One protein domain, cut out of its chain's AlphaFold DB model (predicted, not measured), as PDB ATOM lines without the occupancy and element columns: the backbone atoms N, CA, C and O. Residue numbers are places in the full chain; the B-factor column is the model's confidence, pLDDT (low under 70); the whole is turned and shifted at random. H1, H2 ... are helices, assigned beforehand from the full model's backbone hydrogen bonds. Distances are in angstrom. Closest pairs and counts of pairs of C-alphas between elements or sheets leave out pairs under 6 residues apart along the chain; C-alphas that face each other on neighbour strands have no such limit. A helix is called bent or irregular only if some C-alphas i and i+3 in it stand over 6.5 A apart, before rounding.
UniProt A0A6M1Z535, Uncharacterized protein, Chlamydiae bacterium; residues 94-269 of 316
ATOM      1  N   GLU A  94     -40.549-102.418  30.057       81.75
ATOM      2  CA  GLU A  94     -39.126-102.607  29.779       81.75
ATOM      3  C   GLU A  94     -38.241-101.404  30.135       81.75
ATOM      4  O   GLU A  94     -37.025-101.562  30.258       81.75
ATOM      5  N   SER A  95     -38.829-100.216  30.280       83.62
ATOM      6  CA  SER A  95     -38.105 -98.975  30.580       83.62
ATOM      7  C   SER A  95     -37.807 -98.772  32.068       83.62
ATOM      8  O   SER A  95     -37.064 -97.854  32.426       83.62
ATOM      9  N   LYS A  96     -38.371 -99.638  32.919       89.75
ATOM     10  CA  LYS A  96     -38.373 -99.546  34.382       89.75
ATOM     11  C   LYS A  96     -37.174-100.264  34.999       89.75
ATOM     12  O   LYS A  96     -36.699-101.270  34.473       89.75
ATOM     13  N   LEU A  97     -36.743 -99.803  36.169       91.94
ATOM     14  CA  LEU A  97     -35.754-100.479  37.004       91.94
ATOM     15  C   LEU A  97     -36.407-101.648  37.753       91.94
ATOM     16  O   LEU A  97     -37.270-101.441  38.606       91.94
ATOM     17  N   ASN A  98     -36.015-102.886  37.460       91.19
ATOM     18  CA  ASN A  98     -36.464-104.045  38.228       91.19
ATOM     19  C   ASN A  98     -35.621-104.211  39.499       91.19
ATOM     20  O   ASN A  98     -34.431-104.518  39.437       91.19
ATOM     21  N   ILE A  99     -36.267-104.050  40.654       90.81
ATOM     22  CA  ILE A  99     -35.619-104.099  41.968       90.81
ATOM     23  C   ILE A  99     -35.669-105.482  42.616       90.81
ATOM     24  O   ILE A  99     -35.152-105.651  43.712       90.81
ATOM     25  N   THR A 100     -36.255-106.506  41.987       86.62
ATOM     26  CA  THR A 100     -36.423-107.813  42.647       86.62
ATOM     27  C   THR A 100     -35.099-108.444  43.102       86.62
ATOM     28  O   THR A 100     -35.043-109.043  44.177       86.62
ATOM     29  N   SER A 101     -34.006-108.258  42.355       82.75
ATOM     30  CA  SER A 101     -32.684-108.770  42.744       82.75
ATOM     31  C   SER A 101     -32.076-108.076  43.971       82.75
ATOM     32  O   SER A 101     -31.170-108.638  44.575       82.75
ATOM     33  N   LEU A 102     -32.583-106.911  44.404       83.44
ATOM     34  CA  LEU A 102     -32.143-106.267  45.656       83.44
ATOM     35  C   LEU A 102     -32.503-107.054  46.910       83.44
ATOM     36  O   LEU A 102     -31.960-106.794  47.983       83.44
ATOM     37  N   PHE A 103     -33.471-107.956  46.795       80.00
ATOM     38  CA  PHE A 103     -34.067-108.631  47.941       80.00
ATOM     39  C   PHE A 103     -33.648-110.100  48.048       80.00
ATOM     40  O   PHE A 103     -34.134-110.805  48.929       80.00
ATOM     41  N   GLN A 104     -32.727-110.542  47.185       74.62
ATOM     42  CA  GLN A 104     -32.064-111.846  47.258       74.62
ATOM     43  C   GLN A 104     -30.877-111.797  48.245       74.62
ATOM     44  O   GLN A 104     -30.446-110.715  48.642       74.62
ATOM     45  N   GLU A 105     -30.353-112.955  48.672       63.00
ATOM     46  CA  GLU A 105     -29.342-113.063  49.751       63.00
ATOM     47  C   GLU A 105     -28.048-112.264  49.505       63.00
ATOM     48  O   GLU A 105     -27.363-111.896  50.457       63.00
ATOM     49  N   GLN A 106     -27.741-111.940  48.247       67.00
ATOM     50  CA  GLN A 106     -26.663-111.031  47.861       67.00
ATOM     51  C   GLN A 106     -27.240-109.896  47.010       67.00
ATOM     52  O   GLN A 106     -27.180-109.933  45.782       67.00
ATOM     53  N   GLY A 107     -27.845-108.904  47.666       70.94
ATOM     54  CA  GLY A 107     -28.263-107.671  46.997       70.94
ATOM     55  C   GLY A 107     -27.061-106.972  46.353       70.94
ATOM     56  O   GLY A 107     -25.990-106.898  46.954       70.94
ATOM     57  N   ASP A 108     -27.229-106.486  45.123       82.62
ATOM     58  CA  ASP A 108     -26.175-105.778  44.392       82.62
ATOM     59  C   ASP A 108     -26.064-104.320  44.898       82.62
ATOM     60  O   ASP A 108     -27.039-103.569  44.763       82.62
ATOM     61  N   PRO A 109     -24.914-103.889  45.459       87.19
ATOM     62  CA  PRO A 109     -24.741-102.528  45.973       87.19
ATOM     63  C   PRO A 109     -24.936-101.436  44.915       87.19
ATOM     64  O   PRO A 109     -25.408-100.344  45.235       87.19
ATOM     65  N   LEU A 110     -24.605-101.714  43.647       88.25
ATOM     66  CA  LEU A 110     -24.807-100.755  42.558       88.25
ATOM     67  C   LEU A 110     -26.291-100.581  42.250       88.25
ATOM     68  O   LEU A 110     -26.749 -99.466  42.012       88.25
ATOM     69  N   LEU A 111     -27.059-101.669  42.309       89.31
ATOM     70  CA  LEU A 111     -28.506-101.614  42.147       89.31
ATOM     71  C   LEU A 111     -29.177-100.883  43.312       89.31
ATOM     72  O   LEU A 111     -30.154-100.170  43.095       89.31
ATOM     73  N   GLU A 112     -28.654-101.032  44.529       91.75
ATOM     74  CA  GLU A 112     -29.162-100.319  45.704       91.75
ATOM     75  C   GLU A 112     -28.923 -98.819  45.541       91.75
ATOM     76  O   GLU A 112     -29.872 -98.044  45.615       91.75
ATOM     77  N   SER A 113     -27.693 -98.431  45.191       92.75
ATOM     78  CA  SER A 113     -27.328 -97.044  44.886       92.75
ATOM     79  C   SER A 113     -28.190 -96.450  43.767       92.75
ATOM     80  O   SER A 113     -28.802 -95.401  43.952       92.75
ATOM     81  N   ALA A 114     -28.335 -97.151  42.637       93.00
ATOM     82  CA  ALA A 114     -29.172 -96.692  41.530       93.00
ATOM     83  C   ALA A 114     -30.647 -96.546  41.940       93.00
ATOM     84  O   ALA A 114     -31.313 -95.599  41.537       93.00
ATOM     85  N   THR A 115     -31.164 -97.449  42.775       94.50
ATOM     86  CA  THR A 115     -32.547 -97.359  43.268       94.50
ATOM     87  C   THR A 115     -32.732 -96.162  44.193       94.50
ATOM     88  O   THR A 115     -33.721 -95.443  44.061       94.50
ATOM     89  N   LEU A 116     -31.785 -95.913  45.100       94.94
ATOM     90  CA  LEU A 116     -31.817 -94.753  45.992       94.94
ATOM     91  C   LEU A 116     -31.724 -93.444  45.204       94.94
ATOM     92  O   LEU A 116     -32.545 -92.557  45.417       94.94
ATOM     93  N   ASN A 117     -30.807 -93.356  44.236       94.50
ATOM     94  CA  ASN A 117     -30.664 -92.188  43.363       94.50
ATOM     95  C   ASN A 117     -31.945 -91.912  42.562       94.50
ATOM     96  O   ASN A 117     -32.335 -90.756  42.409       94.50
ATOM     97  N   LEU A 118     -32.604 -92.965  42.066       93.88
ATOM     98  CA  LEU A 118     -33.862 -92.850  41.329       93.88
ATOM     99  C   LEU A 118     -35.003 -92.360  42.230       93.88
ATOM    100  O   LEU A 118     -35.725 -91.439  41.873       93.88
ATOM    101  N   LEU A 119     -35.153 -92.938  43.422       94.31
ATOM    102  CA  LEU A 119     -36.158 -92.486  44.389       94.31
ATOM    103  C   LEU A 119     -35.912 -91.032  44.810       94.31
ATOM    104  O   LEU A 119     -36.848 -90.238  44.882       94.31
ATOM    105  N   GLN A 120     -34.651 -90.668  45.038       92.56
ATOM    106  CA  GLN A 120     -34.277 -89.304  45.376       92.56
ATOM    107  C   GLN A 120     -34.614 -88.336  44.234       92.56
ATOM    108  O   GLN A 120     -35.232 -87.305  44.485       92.56
ATOM    109  N   SER A 121     -34.288 -88.663  42.978       88.75
ATOM    110  CA  SER A 121     -34.609 -87.789  41.841       88.75
ATOM    111  C   SER A 121     -36.114 -87.620  41.623       88.75
ATOM    112  O   SER A 121     -36.550 -86.549  41.202       88.75
ATOM    113  N   MET A 122     -36.905 -88.651  41.932       89.06
ATOM    114  CA  MET A 122     -38.362 -88.650  41.787       89.06
ATOM    115  C   MET A 122     -39.089 -87.838  42.858       89.06
ATOM    116  O   MET A 122     -40.134 -87.266  42.555       89.06
ATOM    117  N   TYR A 123     -38.585 -87.813  44.094       90.31
ATOM    118  CA  TYR A 123     -39.346 -87.280  45.228       90.31
ATOM    119  C   TYR A 123     -38.691 -86.103  45.949       90.31
ATOM    120  O   TYR A 123     -39.416 -85.399  46.641       90.31
ATOM    121  N   ALA A 124     -37.394 -85.821  45.780       89.81
ATOM    122  CA  ALA A 124     -36.690 -84.781  46.552       89.81
ATOM    123  C   ALA A 124     -37.280 -83.363  46.432       89.81
ATOM    124  O   ALA A 124     -37.068 -82.532  47.310       89.81
ATOM    125  N   PHE A 125     -38.008 -83.078  45.353       86.38
ATOM    126  CA  PHE A 125     -38.661 -81.787  45.118       86.38
ATOM    127  C   PHE A 125     -40.116 -81.736  45.615       86.38
ATOM    128  O   PHE A 125     -40.763 -80.697  45.506       86.38
ATOM    129  N   THR A 126     -40.649 -82.853  46.115       86.81
ATOM    130  CA  THR A 126     -42.057 -82.994  46.507       86.81
ATOM    131  C   THR A 126     -42.264 -82.648  47.979       86.81
ATOM    132  O   THR A 126     -41.354 -82.761  48.798       86.81
ATOM    133  N   ASP A 127     -43.494 -82.290  48.338       87.00
ATOM    134  CA  ASP A 127     -43.927 -82.084  49.726       87.00
ATOM    135  C   ASP A 127     -43.938 -83.379  50.558       87.00
ATOM    136  O   ASP A 127     -44.021 -83.331  51.783       87.00
ATOM    137  N   LEU A 128     -43.844 -84.535  49.897       85.31
ATOM    138  CA  LEU A 128     -43.733 -85.846  50.532       85.31
ATOM    139  C   LEU A 128     -42.324 -86.133  51.055       85.31
ATOM    140  O   LEU A 128     -42.153 -87.104  51.791       85.31
ATOM    141  N   TYR A 129     -41.318 -85.359  50.638       87.00
ATOM    142  CA  TYR A 129     -39.927 -85.675  50.927       87.00
ATOM    143  C   TYR A 129     -39.549 -85.371  52.374       87.00
ATOM    144  O   TYR A 129     -39.507 -84.219  52.805       87.00
ATOM    145  N   GLU A 130     -39.182 -86.425  53.096       89.12
ATOM    146  CA  GLU A 130     -38.521 -86.348  54.394       89.12
ATOM    147  C   GLU A 130     -37.064 -86.827  54.269       89.12
ATOM    148  O   GLU A 130     -36.746 -87.615  53.370       89.12
ATOM    149  N   PRO A 131     -36.145 -86.387  55.151       89.06
ATOM    150  CA  PRO A 131     -34.771 -86.875  55.136       89.06
ATOM    151  C   PRO A 131     -34.710 -88.407  55.196       89.06
ATOM    152  O   PRO A 131     -35.196 -89.015  56.149       89.06
ATOM    153  N   ASN A 132     -34.031 -89.021  54.223       89.12
ATOM    154  CA  ASN A 132     -33.912 -90.475  54.054       89.12
ATOM    155  C   ASN A 132     -35.205 -91.193  53.618       89.12
ATOM    156  O   ASN A 132     -35.303 -92.414  53.789       89.12
ATOM    157  N   LEU A 133     -36.177 -90.485  53.033       92.06
ATOM    158  CA  LEU A 133     -37.394 -91.094  52.487       92.06
ATOM    159  C   LEU A 133     -37.068 -92.258  51.537       92.06
ATOM    160  O   LEU A 133     -37.679 -93.321  51.622       92.06
ATOM    161  N   GLU A 134     -36.078 -92.102  50.657       93.94
ATOM    162  CA  GLU A 134     -35.650 -93.148  49.722       93.94
ATOM    163  C   GLU A 134     -35.202 -94.437  50.430       93.94
ATOM    164  O   GLU A 134     -35.562 -95.546  50.018       93.94
ATOM    165  N   VAL A 135     -34.476 -94.296  51.544       94.06
ATOM    166  CA  VAL A 135     -34.018 -95.419  52.371       94.06
ATOM    167  C   VAL A 135     -35.208 -96.078  53.058       94.06
ATOM    168  O   VAL A 135     -35.291 -97.307  53.127       94.06
ATOM    169  N   GLU A 136     -36.154 -95.277  53.546       92.56
ATOM    170  CA  GLU A 136     -37.360 -95.783  54.179       92.56
ATOM    171  C   GLU A 136     -38.255 -96.557  53.206       92.56
ATOM    172  O   GLU A 136     -38.663 -97.679  53.518       92.56
ATOM    173  N   ILE A 137     -38.507 -96.017  52.011       92.75
ATOM    174  CA  ILE A 137     -39.269 -96.693  50.954       92.75
ATOM    175  C   ILE A 137     -38.636 -98.053  50.654       92.75
ATOM    176  O   ILE A 137     -39.321 -99.083  50.660       92.75
ATOM    177  N   LEU A 138     -37.315 -98.083  50.450       92.94
ATOM    178  CA  LEU A 138     -36.601 -99.315  50.140       92.94
ATOM    179  C   LEU A 138     -36.659-100.322  51.301       92.94
ATOM    180  O   LEU A 138     -36.884-101.516  51.078       92.94
ATOM    181  N   ARG A 139     -36.525 -99.852  52.548       91.38
ATOM    182  CA  ARG A 139     -36.672-100.660  53.771       91.38
ATOM    183  C   ARG A 139     -38.067-101.280  53.867       91.38
ATOM    184  O   ARG A 139     -38.181-102.476  54.156       91.38
ATOM    185  N   LEU A 140     -39.119-100.506  53.606       91.31
ATOM    186  CA  LEU A 140     -40.510-100.961  53.648       91.31
ATOM    187  C   LEU A 140     -40.789-102.032  52.590       91.31
ATOM    188  O   LEU A 140     -41.320-103.098  52.927       91.31
ATOM    189  N   ILE A 141     -40.355-101.800  51.349       91.88
ATOM    190  CA  ILE A 141     -40.467-102.772  50.254       91.88
ATOM    191  C   ILE A 141     -39.714-104.058  50.621       91.88
ATOM    192  O   ILE A 141     -40.305-105.139  50.603       91.88
ATOM    193  N   ARG A 142     -38.449-103.947  51.055       90.00
ATOM    194  CA  ARG A 142     -37.608-105.084  51.470       90.00
ATOM    195  C   ARG A 142     -38.273-105.908  52.568       90.00
ATOM    196  O   ARG A 142     -38.324-107.132  52.478       90.00
ATOM    197  N   SER A 143     -38.779-105.252  53.612       89.38
ATOM    198  CA  SER A 143     -39.406-105.933  54.751       89.38
ATOM    199  C   SER A 143     -40.681-106.687  54.357       89.38
ATOM    200  O   SER A 143     -40.949-107.762  54.892       89.38
ATOM    201  N   THR A 144     -41.433-106.153  53.394       89.25
ATOM    202  CA  THR A 144     -42.683-106.746  52.910       89.25
ATOM    203  C   THR A 144     -42.420-107.912  51.964       89.25
ATOM    204  O   THR A 144     -43.004-108.978  52.142       89.25
ATOM    205  N   LEU A 145     -41.481-107.763  51.026       88.12
ATOM    206  CA  LEU A 145     -41.102-108.828  50.090       88.12
ATOM    207  C   LEU A 145     -40.427-110.015  50.781       88.12
ATOM    208  O   LEU A 145     -40.624-111.152  50.368       88.12
ATOM    209  N   LYS A 146     -39.688-109.784  51.875       86.19
ATOM    210  CA  LYS A 146     -39.163-110.877  52.713       86.19
ATOM    211  C   LYS A 146     -40.269-111.722  53.350       86.19
ATOM    212  O   LYS A 146     -40.067-112.913  53.557       86.19
ATOM    213  N   LYS A 147     -41.411-111.115  53.690       87.38
ATOM    214  CA  LYS A 147     -42.562-111.823  54.275       87.38
ATOM    215  C   LYS A 147     -43.386-112.544  53.210       87.38
ATOM    216  O   LYS A 147     -43.917-113.614  53.484       87.38
ATOM    217  N   ASP A 148     -43.500-111.955  52.023       87.12
ATOM    218  CA  ASP A 148     -44.275-112.502  50.911       87.12
ATOM    219  C   ASP A 148     -43.550-112.261  49.570       87.12
ATOM    220  O   ASP A 148     -43.763-111.234  48.917       87.12
ATOM    221  N   PRO A 149     -42.700-113.212  49.139       84.81
ATOM    222  CA  PRO A 149     -41.965-113.118  47.876       84.81
ATOM    223  C   PRO A 149     -42.846-113.215  46.620       84.81
ATOM    224  O   PRO A 149     -42.345-113.013  45.517       84.81
ATOM    225  N   SER A 150     -44.139-113.545  46.754       86.00
ATOM    226  CA  SER A 150     -45.055-113.699  45.611       86.00
ATOM    227  C   SER A 150     -45.547-112.368  45.032       86.00
ATOM    228  O   SER A 150     -46.192-112.339  43.982       86.00
ATOM    229  N   ILE A 151     -45.256-111.256  45.710       88.62
ATOM    230  CA  ILE A 151     -45.658-109.914  45.294       88.62
ATOM    231  C   ILE A 151     -44.874-109.493  44.045       88.62
ATOM    232  O   ILE A 151     -43.647-109.471  44.033       88.62
ATOM    233  N   ASP A 152     -45.612-109.097  43.011       89.12
ATOM    234  CA  ASP A 152     -45.107-108.718  41.684       89.12
ATOM    235  C   ASP A 152     -45.481-107.278  41.272       89.12
ATOM    236  O   ASP A 152     -45.217-106.832  40.158       89.12
ATOM    237  N   THR A 153     -46.166-106.545  42.149       90.38
ATOM    238  CA  THR A 153     -46.738-105.221  41.870       90.38
ATOM    239  C   THR A 153     -46.813-104.401  43.151       90.38
ATOM    240  O   THR A 153     -46.984-104.941  44.249       90.38
ATOM    241  N   PHE A 154     -46.711-103.080  43.024       91.06
ATOM    242  CA  PHE A 154     -46.787-102.177  44.171       91.06
ATOM    243  C   PHE A 154     -48.194-102.115  44.783       91.06
ATOM    244  O   PHE A 154     -48.340-101.991  45.998       91.06
ATOM    245  N   GLU A 155     -49.235-102.302  43.974       90.75
ATOM    246  CA  GLU A 155     -50.631-102.372  44.410       90.75
ATOM    247  C   GLU A 155     -50.872-103.563  45.340       90.75
ATOM    248  O   GLU A 155     -51.579-103.440  46.341       90.75
ATOM    249  N   LYS A 156     -50.249-104.714  45.052       91.00
ATOM    250  CA  LYS A 156     -50.289-105.885  45.941       91.00
ATOM    251  C   LYS A 156     -49.454-105.672  47.207       91.00
ATOM    252  O   LYS A 156     -49.744-106.292  48.233       91.00
ATOM    253  N   LEU A 157     -48.449-104.800  47.161       89.81
ATOM    254  CA  LEU A 157     -47.593-104.484  48.302       89.81
ATOM    255  C   LEU A 157     -48.301-103.569  49.320       89.81
ATOM    256  O   LEU A 157     -48.218-103.812  50.523       89.81
ATOM    257  N   LEU A 158     -49.081-102.594  48.844       89.94
ATOM    258  CA  LEU A 158     -49.805-101.608  49.657       89.94
ATOM    259  C   LEU A 158     -50.594-102.174  50.866       89.94
ATOM    260  O   LEU A 158     -50.401-101.670  51.974       89.94
ATOM    261  N   PRO A 159     -51.465-103.202  50.739       89.69
ATOM    262  CA  PRO A 159     -52.235-103.710  51.882       89.69
ATOM    263  C   PRO A 159     -51.365-104.353  52.974       89.69
ATOM    264  O   PRO A 159     -51.821-104.491  54.110       89.69
ATOM    265  N   ARG A 160     -50.125-104.733  52.641       89.62
ATOM    266  CA  ARG A 160     -49.174-105.418  53.528       89.62
ATOM    267  C   ARG A 160     -48.205-104.457  54.227       89.62
ATOM    268  O   ARG A 160     -47.514-104.873  55.154       89.62
ATOM    269  N   ILE A 161     -48.174-103.189  53.814       90.06
ATOM    270  CA  ILE A 161     -47.423-102.131  54.496       90.06
ATOM    271  C   ILE A 161     -48.024-101.864  55.880       90.06
ATOM    272  O   ILE A 161     -49.248-101.879  56.071       90.06
ATOM    273  N   HIS A 162     -47.139-101.615  56.849       87.56
ATOM    274  CA  HIS A 162     -47.500-101.223  58.207       87.56
ATOM    275  C   HIS A 162     -48.419 -99.994  58.196       87.56
ATOM    276  O   HIS A 162     -48.225 -99.064  57.417       87.56
ATOM    277  N   LYS A 163     -49.438 -99.997  59.067       87.75
ATOM    278  CA  LYS A 163     -50.515 -98.992  59.068       87.75
ATOM    279  C   LYS A 163     -49.987 -97.552  59.123       87.75
ATOM    280  O   LYS A 163     -50.550 -96.695  58.458       87.75
ATOM    281  N   GLU A 164     -48.909 -97.322  59.866       89.38
ATOM    282  CA  GLU A 164     -48.267 -96.013  60.043       89.38
ATOM    283  C   GLU A 164     -47.680 -95.420  58.749       89.38
ATOM    284  O   GLU A 164     -47.680 -94.209  58.584       89.38
ATOM    285  N   HIS A 165     -47.269 -96.260  57.794       88.56
ATOM    286  CA  HIS A 165     -46.690 -95.823  56.518       88.56
ATOM    287  C   HIS A 165     -47.662 -95.967  55.340       88.56
ATOM    288  O   HIS A 165     -47.296 -95.709  54.193       88.56
ATOM    289  N   ARG A 166     -48.899 -96.416  55.586       89.56
ATOM    290  CA  ARG A 166     -49.844 -96.770  54.519       89.56
ATOM    291  C   ARG A 166     -50.262 -95.563  53.683       89.56
ATOM    292  O   ARG A 166     -50.382 -95.710  52.473       89.56
ATOM    293  N   ASP A 167     -50.455 -94.402  54.303       91.19
ATOM    294  CA  ASP A 167     -50.905 -93.194  53.602       91.19
ATOM    295  C   ASP A 167     -49.813 -92.643  52.684       91.19
ATOM    296  O   ASP A 167     -50.066 -92.365  51.512       91.19
ATOM    297  N   LEU A 168     -48.576 -92.571  53.188       89.94
ATOM    298  CA  LEU A 168     -47.400 -92.243  52.386       89.94
ATOM    299  C   LEU A 168     -47.258 -93.228  51.222       89.94
ATOM    300  O   LEU A 168     -47.206 -92.821  50.064       89.94
ATOM    301  N   PHE A 169     -47.275 -94.532  51.511       92.38
ATOM    302  CA  PHE A 169     -47.111 -95.553  50.482       92.38
ATOM    303  C   PHE A 169     -48.247 -95.522  49.452       92.38
ATOM    304  O   PHE A 169     -48.002 -95.702  48.266       92.38
ATOM    305  N   TYR A 170     -49.482 -95.231  49.865       93.56
ATOM    306  CA  TYR A 170     -50.606 -95.049  48.949       93.56
ATOM    307  C   TYR A 170     -50.343 -93.923  47.948       93.56
ATOM    308  O   TYR A 170     -50.542 -94.131  46.750       93.56
ATOM    309  N   LYS A 171     -49.853 -92.766  48.417       92.62
ATOM    310  CA  LYS A 171     -49.485 -91.651  47.536       92.62
ATOM    311  C   LYS A 171     -48.399 -92.079  46.550       92.62
ATOM    312  O   LYS A 171     -48.598 -91.935  45.352       92.62
ATOM    313  N   LEU A 172     -47.324 -92.708  47.027       92.25
ATOM    314  CA  LEU A 172     -46.223 -93.179  46.178       92.25
ATOM    315  C   LEU A 172     -46.668 -94.213  45.129       92.25
ATOM    316  O   LEU A 172     -46.182 -94.210  44.003       92.25
ATOM    317  N   VAL A 173     -47.601 -95.107  45.469       92.69
ATOM    318  CA  VAL A 173     -48.130 -96.104  44.523       92.69
ATOM    319  C   VAL A 173     -49.064 -95.472  43.496       92.69
ATOM    320  O   VAL A 173     -49.082 -95.910  42.350       92.69
ATOM    321  N   LYS A 174     -49.857 -94.472  43.888       92.06
ATOM    322  CA  LYS A 174     -50.836 -93.847  42.991       92.06
ATOM    323  C   LYS A 174     -50.262 -92.755  42.105       92.06
ATOM    324  O   LYS A 174     -50.764 -92.594  40.998       92.06
ATOM    325  N   GLY A 175     -49.250 -92.030  42.570       90.62
ATOM    326  CA  GLY A 175     -48.772 -90.845  41.870       90.62
ATOM    327  C   GLY A 175     -49.840 -89.748  41.779       90.62
ATOM    328  O   GLY A 175     -50.886 -89.794  42.439       90.62
ATOM    329  N   THR A 176     -49.576 -88.766  40.924       86.38
ATOM    330  CA  THR A 176     -50.549 -87.765  40.468       86.38
ATOM    331  C   THR A 176     -50.798 -87.903  38.971       86.38
ATOM    332  O   THR A 176     -49.853 -88.089  38.211       86.38
ATOM    333  N   ASN A 177     -52.042 -87.712  38.524       79.25
ATOM    334  CA  ASN A 177     -52.409 -87.841  37.105       79.25
ATOM    335  C   ASN A 177     -51.729 -86.817  36.173       79.25
ATOM    336  O   ASN A 177     -51.631 -87.071  34.979       79.25
ATOM    337  N   ASN A 178     -51.285 -85.674  36.705       74.31
ATOM    338  CA  ASN A 178     -50.672 -84.584  35.935       74.31
ATOM    339  C   ASN A 178     -49.149 -84.535  36.108       74.31
ATOM    340  O   ASN A 178     -48.549 -83.477  35.943       74.31
ATOM    341  N   TYR A 179     -48.525 -85.644  36.510       77.69
ATOM    342  CA  TYR A 179     -47.084 -85.653  36.696       77.69
ATOM    343  C   TYR A 179     -46.364 -85.362  35.375       77.69
ATOM    344  O   TYR A 179     -46.575 -86.054  34.378       77.69
ATOM    345  N   LYS A 180     -45.484 -84.360  35.396       71.75
ATOM    346  CA  LYS A 180     -44.606 -84.018  34.278       71.75
ATOM    347  C   LYS A 180     -43.163 -83.992  34.742       71.75
ATOM    348  O   LYS A 180     -42.758 -83.136  35.533       71.75
ATOM    349  N   MET A 181     -42.369 -84.923  34.220       67.38
ATOM    350  CA  MET A 181     -40.947 -84.967  34.538       67.38
ATOM    351  C   MET A 181     -40.234 -83.762  33.908       67.38
ATOM    352  O   MET A 181     -40.392 -83.498  32.722       67.38
ATOM    353  N   GLY A 182     -39.486 -83.005  34.717       68.31
ATOM    354  CA  GLY A 182     -38.777 -81.785  34.303       68.31
ATOM    355  C   GLY A 182     -39.462 -80.462  34.677       68.31
ATOM    356  O   GLY A 182     -38.762 -79.493  34.952       68.31
ATOM    357  N   GLU A 183     -40.797 -80.427  34.779       75.19
ATOM    358  CA  GLU A 183     -41.549 -79.240  35.247       75.19
ATOM    359  C   GLU A 183     -41.728 -79.220  36.779       75.19
ATOM    360  O   GLU A 183     -42.235 -78.246  37.329       75.19
ATOM    361  N   PHE A 184     -41.283 -80.278  37.474       73.56
ATOM    362  CA  PHE A 184     -41.442 -80.474  38.925       73.56
ATOM    363  C   PHE A 184     -42.903 -80.357  39.394       73.56
ATOM    364  O   PHE A 184     -43.182 -79.939  40.518       73.56
ATOM    365  N   GLU A 185     -43.842 -80.741  38.528       79.81
ATOM    366  CA  GLU A 185     -45.274 -80.715  38.804       79.81
ATOM    367  C   GLU A 185     -45.777 -82.120  39.161       79.81
ATOM    368  O   GLU A 185     -45.570 -83.084  38.417       79.81
ATOM    369  N   GLY A 186     -46.461 -82.228  40.303       82.44
ATOM    370  CA  GLY A 186     -46.973 -83.495  40.817       82.44
ATOM    371  C   GLY A 186     -45.877 -84.428  41.338       82.44
ATOM    372  O   GLY A 186     -44.736 -84.025  41.551       82.44
ATOM    373  N   TYR A 187     -46.226 -85.693  41.560       85.19
ATOM    374  CA  TYR A 187     -45.264 -86.735  41.912       85.19
ATOM    375  C   TYR A 187     -45.523 -88.013  41.100       85.19
ATOM    376  O   TYR A 187     -46.684 -88.385  40.879       85.19
ATOM    377  N   PRO A 188     -44.459 -88.689  40.636       88.75
ATOM    378  CA  PRO A 188     -44.591 -89.896  39.828       88.75
ATOM    379  C   PRO A 188     -45.126 -91.063  40.657       88.75
ATOM    380  O   PRO A 188     -44.885 -91.135  41.863       88.75
ATOM    381  N   ALA A 189     -45.805 -92.017  40.016       91.31
ATOM    382  CA  ALA A 189     -46.094 -93.289  40.663       91.31
ATOM    383  C   ALA A 189     -44.829 -94.166  40.685       91.31
ATOM    384  O   ALA A 189     -44.079 -94.234  39.710       91.31
ATOM    385  N   LEU A 190     -44.602 -94.922  41.763       92.00
ATOM    386  CA  LEU A 190     -43.486 -95.879  41.842       92.00
ATOM    387  C   LEU A 190     -43.500 -96.875  40.677       92.00
ATOM    388  O   LEU A 190     -42.448 -97.208  40.135       92.00
ATOM    389  N   GLY A 191     -44.695 -97.329  40.291       89.94
ATOM    390  CA  GLY A 191     -44.893 -98.290  39.210       89.94
ATOM    391  C   GLY A 191     -44.499 -97.775  37.828       89.94
ATOM    392  O   GLY A 191     -44.383 -98.592  36.916       89.94
ATOM    393  N   ASP A 192     -44.271 -96.472  37.666       87.38
ATOM    394  CA  ASP A 192     -43.841 -95.870  36.407       87.38
ATOM    395  C   ASP A 192     -42.339 -96.065  36.183       87.38
ATOM    396  O   ASP A 192     -41.918 -96.404  35.089       87.38
ATOM    397  N   PHE A 193     -41.506 -95.970  37.214       89.75
ATOM    398  CA  PHE A 193     -40.046 -96.049  37.044       89.75
ATOM    399  C   PHE A 193     -39.438 -97.327  37.610       89.75
ATOM    400  O   PHE A 193     -38.341 -97.723  37.217       89.75
ATOM    401  N   ILE A 194     -40.152 -97.994  38.515       92.62
ATOM    402  CA  ILE A 194     -39.675 -99.165  39.240       92.62
ATOM    403  C   ILE A 194     -40.627-100.335  38.981       92.62
ATOM    404  O   ILE A 194     -41.837-100.172  38.827       92.62
ATOM    405  N   SER A 195     -40.088-101.548  38.921       91.56
ATOM    406  CA  SER A 195     -40.876-102.775  38.812       91.56
ATOM    407  C   SER A 195     -40.407-103.837  39.804       91.56
ATOM    408  O   SER A 195     -39.242-103.876  40.197       91.56
ATOM    409  N   ILE A 196     -41.330-104.713  40.200       88.75
ATOM    410  CA  ILE A 196     -41.056-105.888  41.031       88.75
ATOM    411  C   ILE A 196     -41.419-107.104  40.184       88.75
ATOM    412  O   ILE A 196     -42.543-107.578  40.227       88.75
ATOM    413  N   THR A 197     -40.503-107.597  39.353       83.88
ATOM    414  CA  THR A 197     -40.789-108.769  38.511       83.88
ATOM    415  C   THR A 197     -39.985-109.972  39.006       83.88
ATOM    416  O   THR A 197     -38.802-110.069  38.671       83.88
ATOM    417  N   PRO A 198     -40.597-110.928  39.737       71.12
ATOM    418  CA  PRO A 198     -39.903-112.067  40.355       71.12
ATOM    419  C   PRO A 198     -39.400-113.143  39.380       71.12
ATOM    420  O   PRO A 198     -39.077-114.256  39.784       71.12
ATOM    421  N   LYS A 199     -39.292-112.841  38.083       66.00
ATOM    422  CA  LYS A 199     -38.783-113.795  37.094       66.00
ATOM    423  C   LYS A 199     -37.276-113.971  37.284       66.00
ATOM    424  O   LYS A 199     -36.515-113.026  37.103       66.00
ATOM    425  N   GLU A 200     -36.847-115.210  37.526       53.53
ATOM    426  CA  GLU A 200     -35.457-115.650  37.778       53.53
ATOM    427  C   GLU A 200     -34.409-115.239  36.715       53.53
ATOM    428  O   GLU A 200     -33.228-115.539  36.858       53.53
ATOM    429  N   ARG A 201     -34.806-114.580  35.616       54.50
ATOM    430  CA  ARG A 201     -33.927-114.244  34.481       54.50
ATOM    431  C   ARG A 201     -34.064-112.824  33.940       54.50
ATOM    432  O   ARG A 201     -33.526-112.533  32.873       54.50
ATOM    433  N   THR A 202     -34.769-111.926  34.622       64.88
ATOM    434  CA  THR A 202     -34.790-110.516  34.212       64.88
ATOM    435  C   THR A 202     -33.652-109.778  34.896       64.88
ATOM    436  O   THR A 202     -33.686-109.609  36.113       64.88
ATOM    437  N   ARG A 203     -32.641-109.343  34.129       78.00
ATOM    438  CA  ARG A 203     -31.675-108.370  34.656       78.00
ATOM    439  C   ARG A 203     -32.415-107.084  35.057       78.00
ATOM    440  O   ARG A 203     -33.465-106.808  34.470       78.00
ATOM    441  N   PRO A 204     -31.870-106.305  36.002       85.25
ATOM    442  CA  PRO A 204     -32.500-105.090  36.508       85.25
ATOM    443  C   PRO A 204     -32.935-104.078  35.446       85.25
ATOM    444  O   PRO A 204     -33.969-103.442  35.609       85.25
ATOM    445  N   ILE A 205     -32.163-103.910  34.370       88.62
ATOM    446  CA  ILE A 205     -32.381-102.851  33.377       88.62
ATOM    447  C   ILE A 205     -32.262-103.433  31.970       88.62
ATOM    448  O   ILE A 205     -31.244-104.039  31.628       88.62
ATOM    449  N   LEU A 206     -33.261-103.202  31.116       87.69
ATOM    450  CA  LEU A 206     -33.156-103.476  29.683       87.69
ATOM    451  C   LEU A 206     -32.662-102.216  28.957       87.69
ATOM    452  O   LEU A 206     -33.439-101.316  28.649       87.69
ATOM    453  N   PHE A 207     -31.358-102.154  28.677       88.50
ATOM    454  CA  PHE A 207     -30.684-100.921  28.249       88.50
ATOM    455  C   PHE A 207     -31.328-100.215  27.039       88.50
ATOM    456  O   PHE A 207     -31.498 -98.997  27.106       88.50
ATOM    457  N   PRO A 208     -31.742-100.911  25.958       86.94
ATOM    458  CA  PRO A 208     -32.336-100.244  24.796       86.94
ATOM    459  C   PRO A 208     -33.635 -99.489  25.083       86.94
ATOM    460  O   PRO A 208     -33.970 -98.564  24.355       86.94
ATOM    461  N   TYR A 209     -34.356 -99.886  26.133       85.19
ATOM    462  CA  TYR A 209     -35.657 -99.319  26.487       85.19
ATOM    463  C   TYR A 209     -35.621 -98.502  27.775       85.19
ATOM    464  O   TYR A 209     -36.597 -97.826  28.068       85.19
ATOM    465  N   ALA A 210     -34.527 -98.571  28.544       87.81
ATOM    466  CA  ALA A 210     -34.382 -97.861  29.808       87.81
ATOM    467  C   ALA A 210     -34.746 -96.379  29.653       87.81
ATOM    468  O   ALA A 210     -34.243 -95.698  28.751       87.81
ATOM    469  N   SER A 211     -35.621 -95.892  30.529       87.25
ATOM    470  CA  SER A 211     -35.989 -94.478  30.536       87.25
ATOM    471  C   SER A 211     -34.775 -93.605  30.849       87.25
ATOM    472  O   SER A 211     -33.795 -94.061  31.453       87.25
ATOM    473  N   PHE A 212     -34.841 -92.335  30.448       87.69
ATOM    474  CA  PHE A 212     -33.780 -91.373  30.735       87.69
ATOM    475  C   PHE A 212     -33.459 -91.310  32.237       87.69
ATOM    476  O   PHE A 212     -32.293 -91.359  32.626       87.69
ATOM    477  N   GLU A 213     -34.486 -91.314  33.088       88.25
ATOM    478  CA  GLU A 213     -34.333 -91.259  34.547       88.25
ATOM    479  C   GLU A 213     -33.667 -92.507  35.133       88.25
ATOM    480  O   GLU A 213     -32.818 -92.399  36.016       88.25
ATOM    481  N   VAL A 214     -33.965 -93.696  34.600       90.94
ATOM    482  CA  VAL A 214     -33.286 -94.933  35.019       90.94
ATOM    483  C   VAL A 214     -31.805 -94.899  34.637       90.94
ATOM    484  O   VAL A 214     -30.954 -95.295  35.435       90.94
ATOM    485  N   LEU A 215     -31.465 -94.394  33.447       90.75
ATOM    486  CA  LEU A 215     -30.064 -94.232  33.049       90.75
ATOM    487  C   LEU A 215     -29.348 -93.176  33.892       90.75
ATOM    488  O   LEU A 215     -28.198 -93.393  34.270       90.75
ATOM    489  N   LYS A 216     -30.018 -92.067  34.213       91.56
ATOM    490  CA  LYS A 216     -29.496 -90.999  35.071       91.56
ATOM    491  C   LYS A 216     -29.204 -91.500  36.478       91.56
ATOM    492  O   LYS A 216     -28.164 -91.165  37.036       91.56
ATOM    493  N   ALA A 217     -30.075 -92.339  37.026       91.75
ATOM    494  CA  ALA A 217     -29.860 -92.957  38.327       91.75
ATOM    495  C   ALA A 217     -28.663 -93.928  38.340       91.75
ATOM    496  O   ALA A 217     -27.996 -94.065  39.366       91.75
ATOM    497  N   LEU A 218     -28.379 -94.574  37.202       91.44
ATOM    498  CA  LEU A 218     -27.280 -95.529  37.056       91.44
ATOM    499  C   LEU A 218     -25.921 -94.867  36.790       91.44
ATOM    500  O   LEU A 218     -24.919 -95.250  37.384       91.44
ATOM    501  N   PHE A 219     -25.886 -93.913  35.862       90.44
ATOM    502  CA  PHE A 219     -24.657 -93.346  35.304       90.44
ATOM    503  C   PHE A 219     -24.408 -91.888  35.716       90.44
ATOM    504  O   PHE A 219     -23.328 -91.349  35.472       90.44
ATOM    505  N   GLY A 220     -25.398 -91.241  36.330       90.19
ATOM    506  CA  GLY A 220     -25.387 -89.814  36.630       90.19
ATOM    507  C   GLY A 220     -25.753 -88.944  35.424       90.19
ATOM    508  O   GLY A 220     -25.599 -89.323  34.265       90.19
ATOM    509  N   THR A 221     -26.200 -87.718  35.706       89.62
ATOM    510  CA  THR A 221     -26.724 -86.771  34.703       89.62
ATOM    511  C   THR A 221     -25.771 -86.518  33.537       89.62
ATOM    512  O   THR A 221     -26.197 -86.531  32.384       89.62
ATOM    513  N   SER A 222     -24.481 -86.305  33.823       90.00
ATOM    514  CA  SER A 222     -23.488 -85.968  32.794       90.00
ATOM    515  C   SER A 222     -23.313 -87.101  31.782       90.00
ATOM    516  O   SER A 222     -23.408 -86.878  30.576       90.00
ATOM    517  N   LEU A 223     -23.111 -88.331  32.258       91.44
ATOM    518  CA  LEU A 223     -22.849 -89.464  31.378       91.44
ATOM    519  C   LEU A 223     -24.105 -89.879  30.607       91.44
ATOM    520  O   LEU A 223     -24.020 -90.184  29.422       91.44
ATOM    521  N   THR A 224     -25.282 -89.823  31.236       91.44
ATOM    522  CA  THR A 224     -26.558 -90.092  30.558       91.44
ATOM    523  C   THR A 224     -26.821 -89.115  29.418       91.44
ATOM    524  O   THR A 224     -27.237 -89.541  28.341       91.44
ATOM    525  N   HIS A 225     -26.533 -87.826  29.610       90.25
ATOM    526  CA  HIS A 225     -26.675 -86.846  28.537       90.25
ATOM    527  C   HIS A 225     -25.697 -87.112  27.384       90.25
ATOM    528  O   HIS A 225     -26.060 -87.004  26.220       90.25
ATOM    529  N   GLN A 226     -24.475 -87.548  27.678       91.25
ATOM    530  CA  GLN A 226     -23.526 -87.911  26.627       91.25
ATOM    531  C   GLN A 226     -23.917 -89.195  25.878       91.25
ATOM    532  O   GLN A 226     -23.761 -89.253  24.659       91.25
ATOM    533  N   ILE A 227     -24.485 -90.194  26.566       91.12
ATOM    534  CA  ILE A 227     -25.091 -91.370  25.916       91.12
ATOM    535  C   ILE A 227     -26.191 -90.917  24.950       91.12
ATOM    536  O   ILE A 227     -26.222 -91.367  23.809       91.12
ATOM    537  N   TYR A 228     -27.049 -89.991  25.384       89.19
ATOM    538  CA  TYR A 228     -28.096 -89.417  24.542       89.19
ATOM    539  C   TYR A 228     -27.524 -88.735  23.293       89.19
ATOM    540  O   TYR A 228     -27.966 -89.026  22.185       89.19
ATOM    541  N   LEU A 229     -26.500 -87.889  23.447       89.62
ATOM    542  CA  LEU A 229     -25.846 -87.219  22.318       89.62
ATOM    543  C   LEU A 229     -25.246 -88.228  21.327       89.62
ATOM    544  O   LEU A 229     -25.377 -88.062  20.118       89.62
ATOM    545  N   LYS A 230     -24.658 -89.326  21.812       89.88
ATOM    546  CA  LYS A 230     -24.165 -90.413  20.949       89.88
ATOM    547  C   LYS A 230     -25.291 -91.138  20.206       89.88
ATOM    548  O   LYS A 230     -25.127 -91.490  19.038       89.88
ATOM    549  N   GLU A 231     -26.433 -91.366  20.853       89.56
ATOM    550  CA  GLU A 231     -27.623 -91.942  20.208       89.56
ATOM    551  C   GLU A 231     -28.208 -90.989  19.148       89.56
ATOM    552  O   GLU A 231     -28.628 -91.442  18.080       89.56
ATOM    553  N   GLN A 232     -28.157 -89.676  19.392       87.56
ATOM    554  CA  GLN A 232     -28.525 -88.647  18.421       87.56
ATOM    555  C   GLN A 232     -27.570 -88.630  17.218       87.56
ATOM    556  O   GLN A 232     -28.030 -88.732  16.083       87.56
ATOM    557  N   GLU A 233     -26.249 -88.600  17.435       87.94
ATOM    558  CA  GLU A 233     -25.246 -88.679  16.358       87.94
ATOM    559  C   GLU A 233     -25.439 -89.934  15.491       87.94
ATOM    560  O   GLU A 233     -25.248 -89.918  14.271       87.94
ATOM    561  N   LYS A 234     -25.807 -91.057  16.118       85.75
ATOM    562  CA  LYS A 234     -26.108 -92.307  15.416       85.75
ATOM    563  C   LYS A 234     -27.355 -92.164  14.550       85.75
ATOM    564  O   LYS A 234     -27.314 -92.562  13.387       85.75
ATOM    565  N   TRP A 235     -28.422 -91.571  15.081       84.62
ATOM    566  CA  TRP A 235     -29.637 -91.285  14.319       84.62
ATOM    567  C   TRP A 235     -29.369 -90.346  13.138       84.62
ATOM    568  O   TRP A 235     -29.857 -90.606  12.041       84.62
ATOM    569  N   GLU A 236     -28.548 -89.312  13.308       84.62
ATOM    570  CA  GLU A 236     -28.179 -88.400  12.217       84.62
ATOM    571  C   GLU A 236     -27.454 -89.132  11.074       84.62
ATOM    572  O   GLU A 236     -27.658 -88.818   9.898       84.62
ATOM    573  N   LYS A 237     -26.650 -90.152  11.404       85.62
ATOM    574  CA  LYS A 237     -25.906 -90.965  10.429       85.62
ATOM    575  C   LYS A 237     -26.759 -92.042   9.757       85.62
ATOM    576  O   LYS A 237     -26.601 -92.272   8.559       85.62
ATOM    577  N   THR A 238     -27.617 -92.737  10.504       83.62
ATOM    578  CA  THR A 238     -28.356 -93.915  10.007       83.62
ATOM    579  C   THR A 238     -29.801 -93.611   9.616       83.62
ATOM    580  O   THR A 238     -30.400 -94.362   8.850       83.62
ATOM    581  N   GLY A 239     -30.377 -92.527  10.137       77.19
ATOM    582  CA  GLY A 239     -31.805 -92.216  10.071       77.19
ATOM    583  C   GLY A 239     -32.674 -93.054  11.018       77.19
ATOM    584  O   GLY A 239     -33.888 -92.854  11.065       77.19
ATOM    585  N   GLU A 240     -32.086 -93.978  11.782       77.06
ATOM    586  CA  GLU A 240     -32.805 -94.901  12.661       77.06
ATOM    587  C   GLU A 240     -32.630 -94.511  14.133       77.06
ATOM    588  O   GLU A 240     -31.515 -94.301  14.611       77.06
ATOM    589  N   LYS A 241     -33.740 -94.426  14.877       75.06
ATOM    590  CA  LYS A 241     -33.738 -94.113  16.315       75.06
ATOM    591  C   LYS A 241     -33.343 -95.353  17.124       75.06
ATOM    592  O   LYS A 241     -34.199 -96.053  17.663       75.06
ATOM    593  N   LEU A 242     -32.048 -95.651  17.146       80.00
ATOM    594  CA  LEU A 242     -31.480 -96.819  17.815       80.00
ATOM    595  C   LEU A 242     -30.699 -96.418  19.060       80.00
ATOM    596  O   LEU A 242     -29.922 -95.467  19.030       80.00
ATOM    597  N   SER A 243     -30.839 -97.211  20.121       85.94
ATOM    598  CA  SER A 243     -29.949 -97.111  21.272       85.94
ATOM    599  C   SER A 243     -28.523 -97.537  20.914       85.94
ATOM    600  O   SER A 243     -28.282 -98.225  19.906       85.94
ATOM    601  N   LEU A 244     -27.574 -97.220  21.794       87.44
ATOM    602  CA  LEU A 244     -26.249 -97.836  21.725       87.44
ATOM    603  C   LEU A 244     -26.358 -99.361  21.902       87.44
ATOM    604  O   LEU A 244     -27.151 -99.883  22.693       87.44
ATOM    605  N   THR A 245     -25.573-100.089  21.119       88.19
ATOM    606  CA  THR A 245     -25.314-101.516  21.296       88.19
ATOM    607  C   THR A 245     -24.394-101.727  22.496       88.19
ATOM    608  O   THR A 245     -23.800-100.783  23.016       88.19
ATOM    609  N   LYS A 246     -24.247-102.981  22.938       89.38
ATOM    610  CA  LYS A 246     -23.332-103.311  24.038       89.38
ATOM    611  C   LYS A 246     -21.911-102.820  23.749       89.38
ATOM    612  O   LYS A 246     -21.317-102.193  24.613       89.38
ATOM    613  N   THR A 247     -21.401-103.097  22.549       88.00
ATOM    614  CA  THR A 247     -20.035-102.746  22.147       88.00
ATOM    615  C   THR A 247     -19.846-101.232  22.081       88.00
ATOM    616  O   THR A 247     -18.893-100.723  22.652       88.00
ATOM    617  N   GLU A 248     -20.798-100.508  21.481       90.00
ATOM    618  CA  GLU A 248     -20.750 -99.038  21.410       90.00
ATOM    619  C   GLU A 248     -20.784 -98.399  22.807       90.00
ATOM    620  O   GLU A 248     -20.047 -97.452  23.068       90.00
ATOM    621  N   LEU A 249     -21.616 -98.916  23.723       90.00
ATOM    622  CA  LEU A 249     -21.635 -98.424  25.100       90.00
ATOM    623  C   LEU A 249     -20.333 -98.769  25.833       90.00
ATOM    624  O   LEU A 249     -19.833 -97.949  26.589       90.00
ATOM    625  N   GLU A 250     -19.787 -99.968  25.637       91.00
ATOM    626  CA  GLU A 250     -18.534-100.396  26.268       91.00
ATOM    627  C   GLU A 250     -17.360 -99.508  25.850       91.00
ATOM    628  O   GLU A 250     -16.649 -99.000  26.713       91.00
ATOM    629  N   GLU A 251     -17.208 -99.256  24.549       88.75
ATOM    630  CA  GLU A 251     -16.207 -98.333  24.004       88.75
ATOM    631  C   GLU A 251     -16.384 -96.923  24.583       88.75
ATOM    632  O   GLU A 251     -15.435 -96.345  25.113       88.75
ATOM    633  N   PHE A 252     -17.617 -96.410  24.584       89.94
ATOM    634  CA  PHE A 252     -17.934 -95.093  25.131       89.94
ATOM    635  C   PHE A 252     -17.633 -94.973  26.636       89.94
ATOM    636  O   PHE A 252     -17.085 -93.968  27.093       89.94
ATOM    637  N   LEU A 253     -17.969 -95.986  27.437       89.06
ATOM    638  CA  LEU A 253     -17.696 -95.975  28.876       89.06
ATOM    639  C   LEU A 253     -16.193 -96.067  29.170       89.06
ATOM    640  O   LEU A 253     -15.715 -95.407  30.095       89.06
ATOM    641  N   LEU A 254     -15.435 -96.815  28.361       88.25
ATOM    642  CA  LEU A 254     -13.978 -96.897  28.481       88.25
ATOM    643  C   LEU A 254     -13.304 -95.540  28.237       88.25
ATOM    644  O   LEU A 254     -12.386 -95.188  28.981       88.25
ATOM    645  N   GLU A 255     -13.792 -94.739  27.282       89.44
ATOM    646  CA  GLU A 255     -13.340 -93.349  27.076       89.44
ATOM    647  C   GLU A 255     -13.529 -92.488  28.339       89.44
ATOM    648  O   GLU A 255     -12.721 -91.604  28.632       89.44
ATOM    649  N   HIS A 256     -14.544 -92.808  29.143       87.25
ATOM    650  CA  HIS A 256     -14.878 -92.145  30.405       87.25
ATOM    651  C   HIS A 256     -14.238 -92.797  31.637       87.25
ATOM    652  O   HIS A 256     -14.548 -92.412  32.765       87.25
ATOM    653  N   ARG A 257     -13.321 -93.758  31.445       87.31
ATOM    654  CA  ARG A 257     -12.669 -94.542  32.513       87.31
ATOM    655  C   ARG A 257     -13.652 -95.334  33.383       87.31
ATOM    656  O   ARG A 257     -13.366 -95.601  34.549       87.31
ATOM    657  N   ILE A 258     -14.794 -95.722  32.822       85.19
ATOM    658  CA  ILE A 258     -15.811 -96.543  33.480       85.19
ATOM    659  C   ILE A 258     -15.785 -97.935  32.853       85.19
ATOM    660  O   ILE A 258     -15.853 -98.083  31.634       85.19
ATOM    661  N   ASN A 259     -15.695 -98.975  33.680       82.12
ATOM    662  CA  ASN A 259     -15.704-100.346  33.188       82.12
ATOM    663  C   ASN A 259     -17.144-100.869  33.106       82.12
ATOM    664  O   ASN A 259     -17.835-100.989  34.116       82.12
ATOM    665  N   LEU A 260     -17.602-101.237  31.904       83.38
ATOM    666  CA  LEU A 260     -18.931-101.831  31.724       83.38
ATOM    667  C   LEU A 260     -19.095-103.130  32.533       83.38
ATOM    668  O   LEU A 260     -20.221-103.469  32.896       83.38
ATOM    669  N   ALA A 261     -18.004-103.851  32.834       80.56
ATOM    670  CA  ALA A 261     -18.014-105.061  33.661       80.56
ATOM    671  C   ALA A 261     -18.699-104.851  35.018       80.56
ATOM    672  O   ALA A 261     -19.423-105.741  35.470       80.56
ATOM    673  N   ASP A 262     -18.560-103.660  35.600       81.06
ATOM    674  CA  ASP A 262     -19.185-103.306  36.876       81.06
ATOM    675  C   ASP A 262     -20.721-103.287  36.756       81.06
ATOM    676  O   ASP A 262     -21.437-103.677  37.672       81.06
ATOM    677  N   TYR A 263     -21.240-102.958  35.570       83.25
ATOM    678  CA  TYR A 263     -22.671-102.856  35.267       83.25
ATOM    679  C   TYR A 263     -23.237-104.083  34.543       83.25
ATOM    680  O   TYR A 263     -24.445-104.167  34.297       83.25
ATOM    681  N   GLN A 264     -22.400-105.070  34.195       79.00
ATOM    682  CA  GLN A 264     -22.831-106.239  33.421       79.00
ATOM    683  C   GLN A 264     -23.897-107.070  34.138       79.00
ATOM    684  O   GLN A 264     -24.657-107.766  33.468       79.00
ATOM    685  N   LYS A 265     -23.982-107.016  35.470       80.19
ATOM    686  CA  LYS A 265     -25.046-107.691  36.232       80.19
ATOM    687  C   LYS A 265     -26.386-106.957  36.139       80.19
ATOM    688  O   LYS A 265     -27.434-107.599  36.171       80.19
ATOM    689  N   MET A 266     -26.351-105.638  35.944       84.56
ATOM    690  CA  MET A 266     -27.530-104.770  35.908       84.56
ATOM    691  C   MET A 266     -28.137-104.644  34.510       84.56
ATOM    692  O   MET A 266     -29.358-104.632  34.364       84.56
ATOM    693  N   LEU A 267     -27.294-104.573  33.478       87.44
ATOM    694  CA  LEU A 267     -27.713-104.229  32.122       87.44
ATOM    695  C   LEU A 267     -27.960-105.465  31.263       87.44
ATOM    696  O   LEU A 267     -27.071-106.298  31.080       87.44
ATOM    697  N   LEU A 268     -29.141-105.573  30.665       86.94
ATOM    698  CA  LEU A 268     -29.431-106.506  29.583       86.94
ATOM    699  C   LEU A 268     -29.383-105.777  28.246       86.94
ATOM    700  O   LEU A 268     -30.076-104.783  28.035       86.94
ATOM    701  N   PHE A 269     -28.596-106.328  27.330       80.06
ATOM    702  CA  PHE A 269     -28.583-105.946  25.926       80.06
ATOM    703  C   PHE A 269     -29.255-107.072  25.160       80.06
ATOM    704  O   PHE A 269     -28.728-108.178  25.070       80.06
TER     705      PHE A 269
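What this domain is: This is residues 94 to 269 of the 316 residues of an uncharacterized protein of Chlamydiae bacterium (UniProt A0A6M1Z535). Two groups of crossing helices lie at opposite ends of a long axis, with H2 and H7 crossing each other in the middle between them. One end holds H3 with the helical hairpin of H4 and H5, and the other holds the long H8 with H9 and H10; short H1 and H6 lie on the side of the first group. The 176 printed residues hold ten named helices, H1 to H10 in chain order, and no named strand, in the class all helix. The whole is compact, with a radius of gyration of the C-alphas of 16.9 A, and spans 54 by 38 by 27 A.

Where its parts are: Find C-alpha 100 at (-36.423, -107.813, 42.647), where H1, residues 100 to 103, begins. H2 follows, residues 109 to 123, 21.1 A long, then H3, residues 133 to 147, 21.4 A. Next come H4, residues 154 to 160, and H5, residues 163 to 174, 16.9 A. H4 is irregular, but only just, with C-alphas 156 and 159 6.6 A apart; H5 is irregular, with C-alphas 164 and 167 7.5 A apart. Read on to H6, residues 190 to 193, H7, residues 212 to 219, and H8, residues 221 to 238, which runs 25.8 A to C-alpha 238 at (-28.356, -93.915, 10.007). H9 is residues 246 to 255, 14.4 A, and H10, residues 260 to 263, ends at C-alpha 263 at (-22.671, -102.856, 35.267).

How they stand to each other: Start at H3, the hub, which touches three helices. With residues 133 to 138 alone it touches H2, closest at the C-alphas of Glu 134 and Leu 119, 5.4 A, at a steep tilt of 57 degrees, opposite ways. H3 only just touches H1 and H4, with 3 pairs of C-alphas within 8 A each, closest at Arg 142 and Phe 103, 6.1 A, and at Thr 144 and Arg 160, 6.7 A. H4 and H5 form a hairpin at a shallow tilt of 12 degrees, closest at the C-alphas of Phe 154 and Val 173, 6.2 A. H5 touches H6 with residues 172 to 174 alone, closest at the C-alphas of Val 173 and Leu 190, 5.4 A. H2 touches H7 at a steep tilt of 40 degrees, closest at the C-alphas of Ala 114 and Ala 217, 5.0 A. H8 touches H7 with residues 223 to 224 alone, closest at the C-alphas of Thr 224 and Lys 216, 5.5 A. H9 touches H10, closest at the C-alphas of Glu 250 and Leu 260, 5.7 A, while H8 and H9 are close but not clearly touching. The helix packing is mostly crossed: of 5 pairs of helices that touch and have a tilt, 1 is at a shallow tilt. In H2, H7, H8 and H9 every O i to N i+4 pair is within hydrogen-bond range, against 10 of 11 in H3, 6 of 8 in H5 and 1 of 3 in H4, where 2 of 4 O i to N i+3 pairs are; H1, H6 and H10 are too short for an i+4 pair.

The domain as a whole: The C-alphas of Lys 163 and Lys 237 are the two farthest apart, 55.1 A. The printed part has no cut. The links H5 to H6 and H6 to H7 are long, and in the second, residues 205 to 206 pair in parallel with residues 267 to 268. The mean pLDDT of the printed part is 86.4, and residues 105 to 106, 181 to 182 and 199 to 202 are under 70.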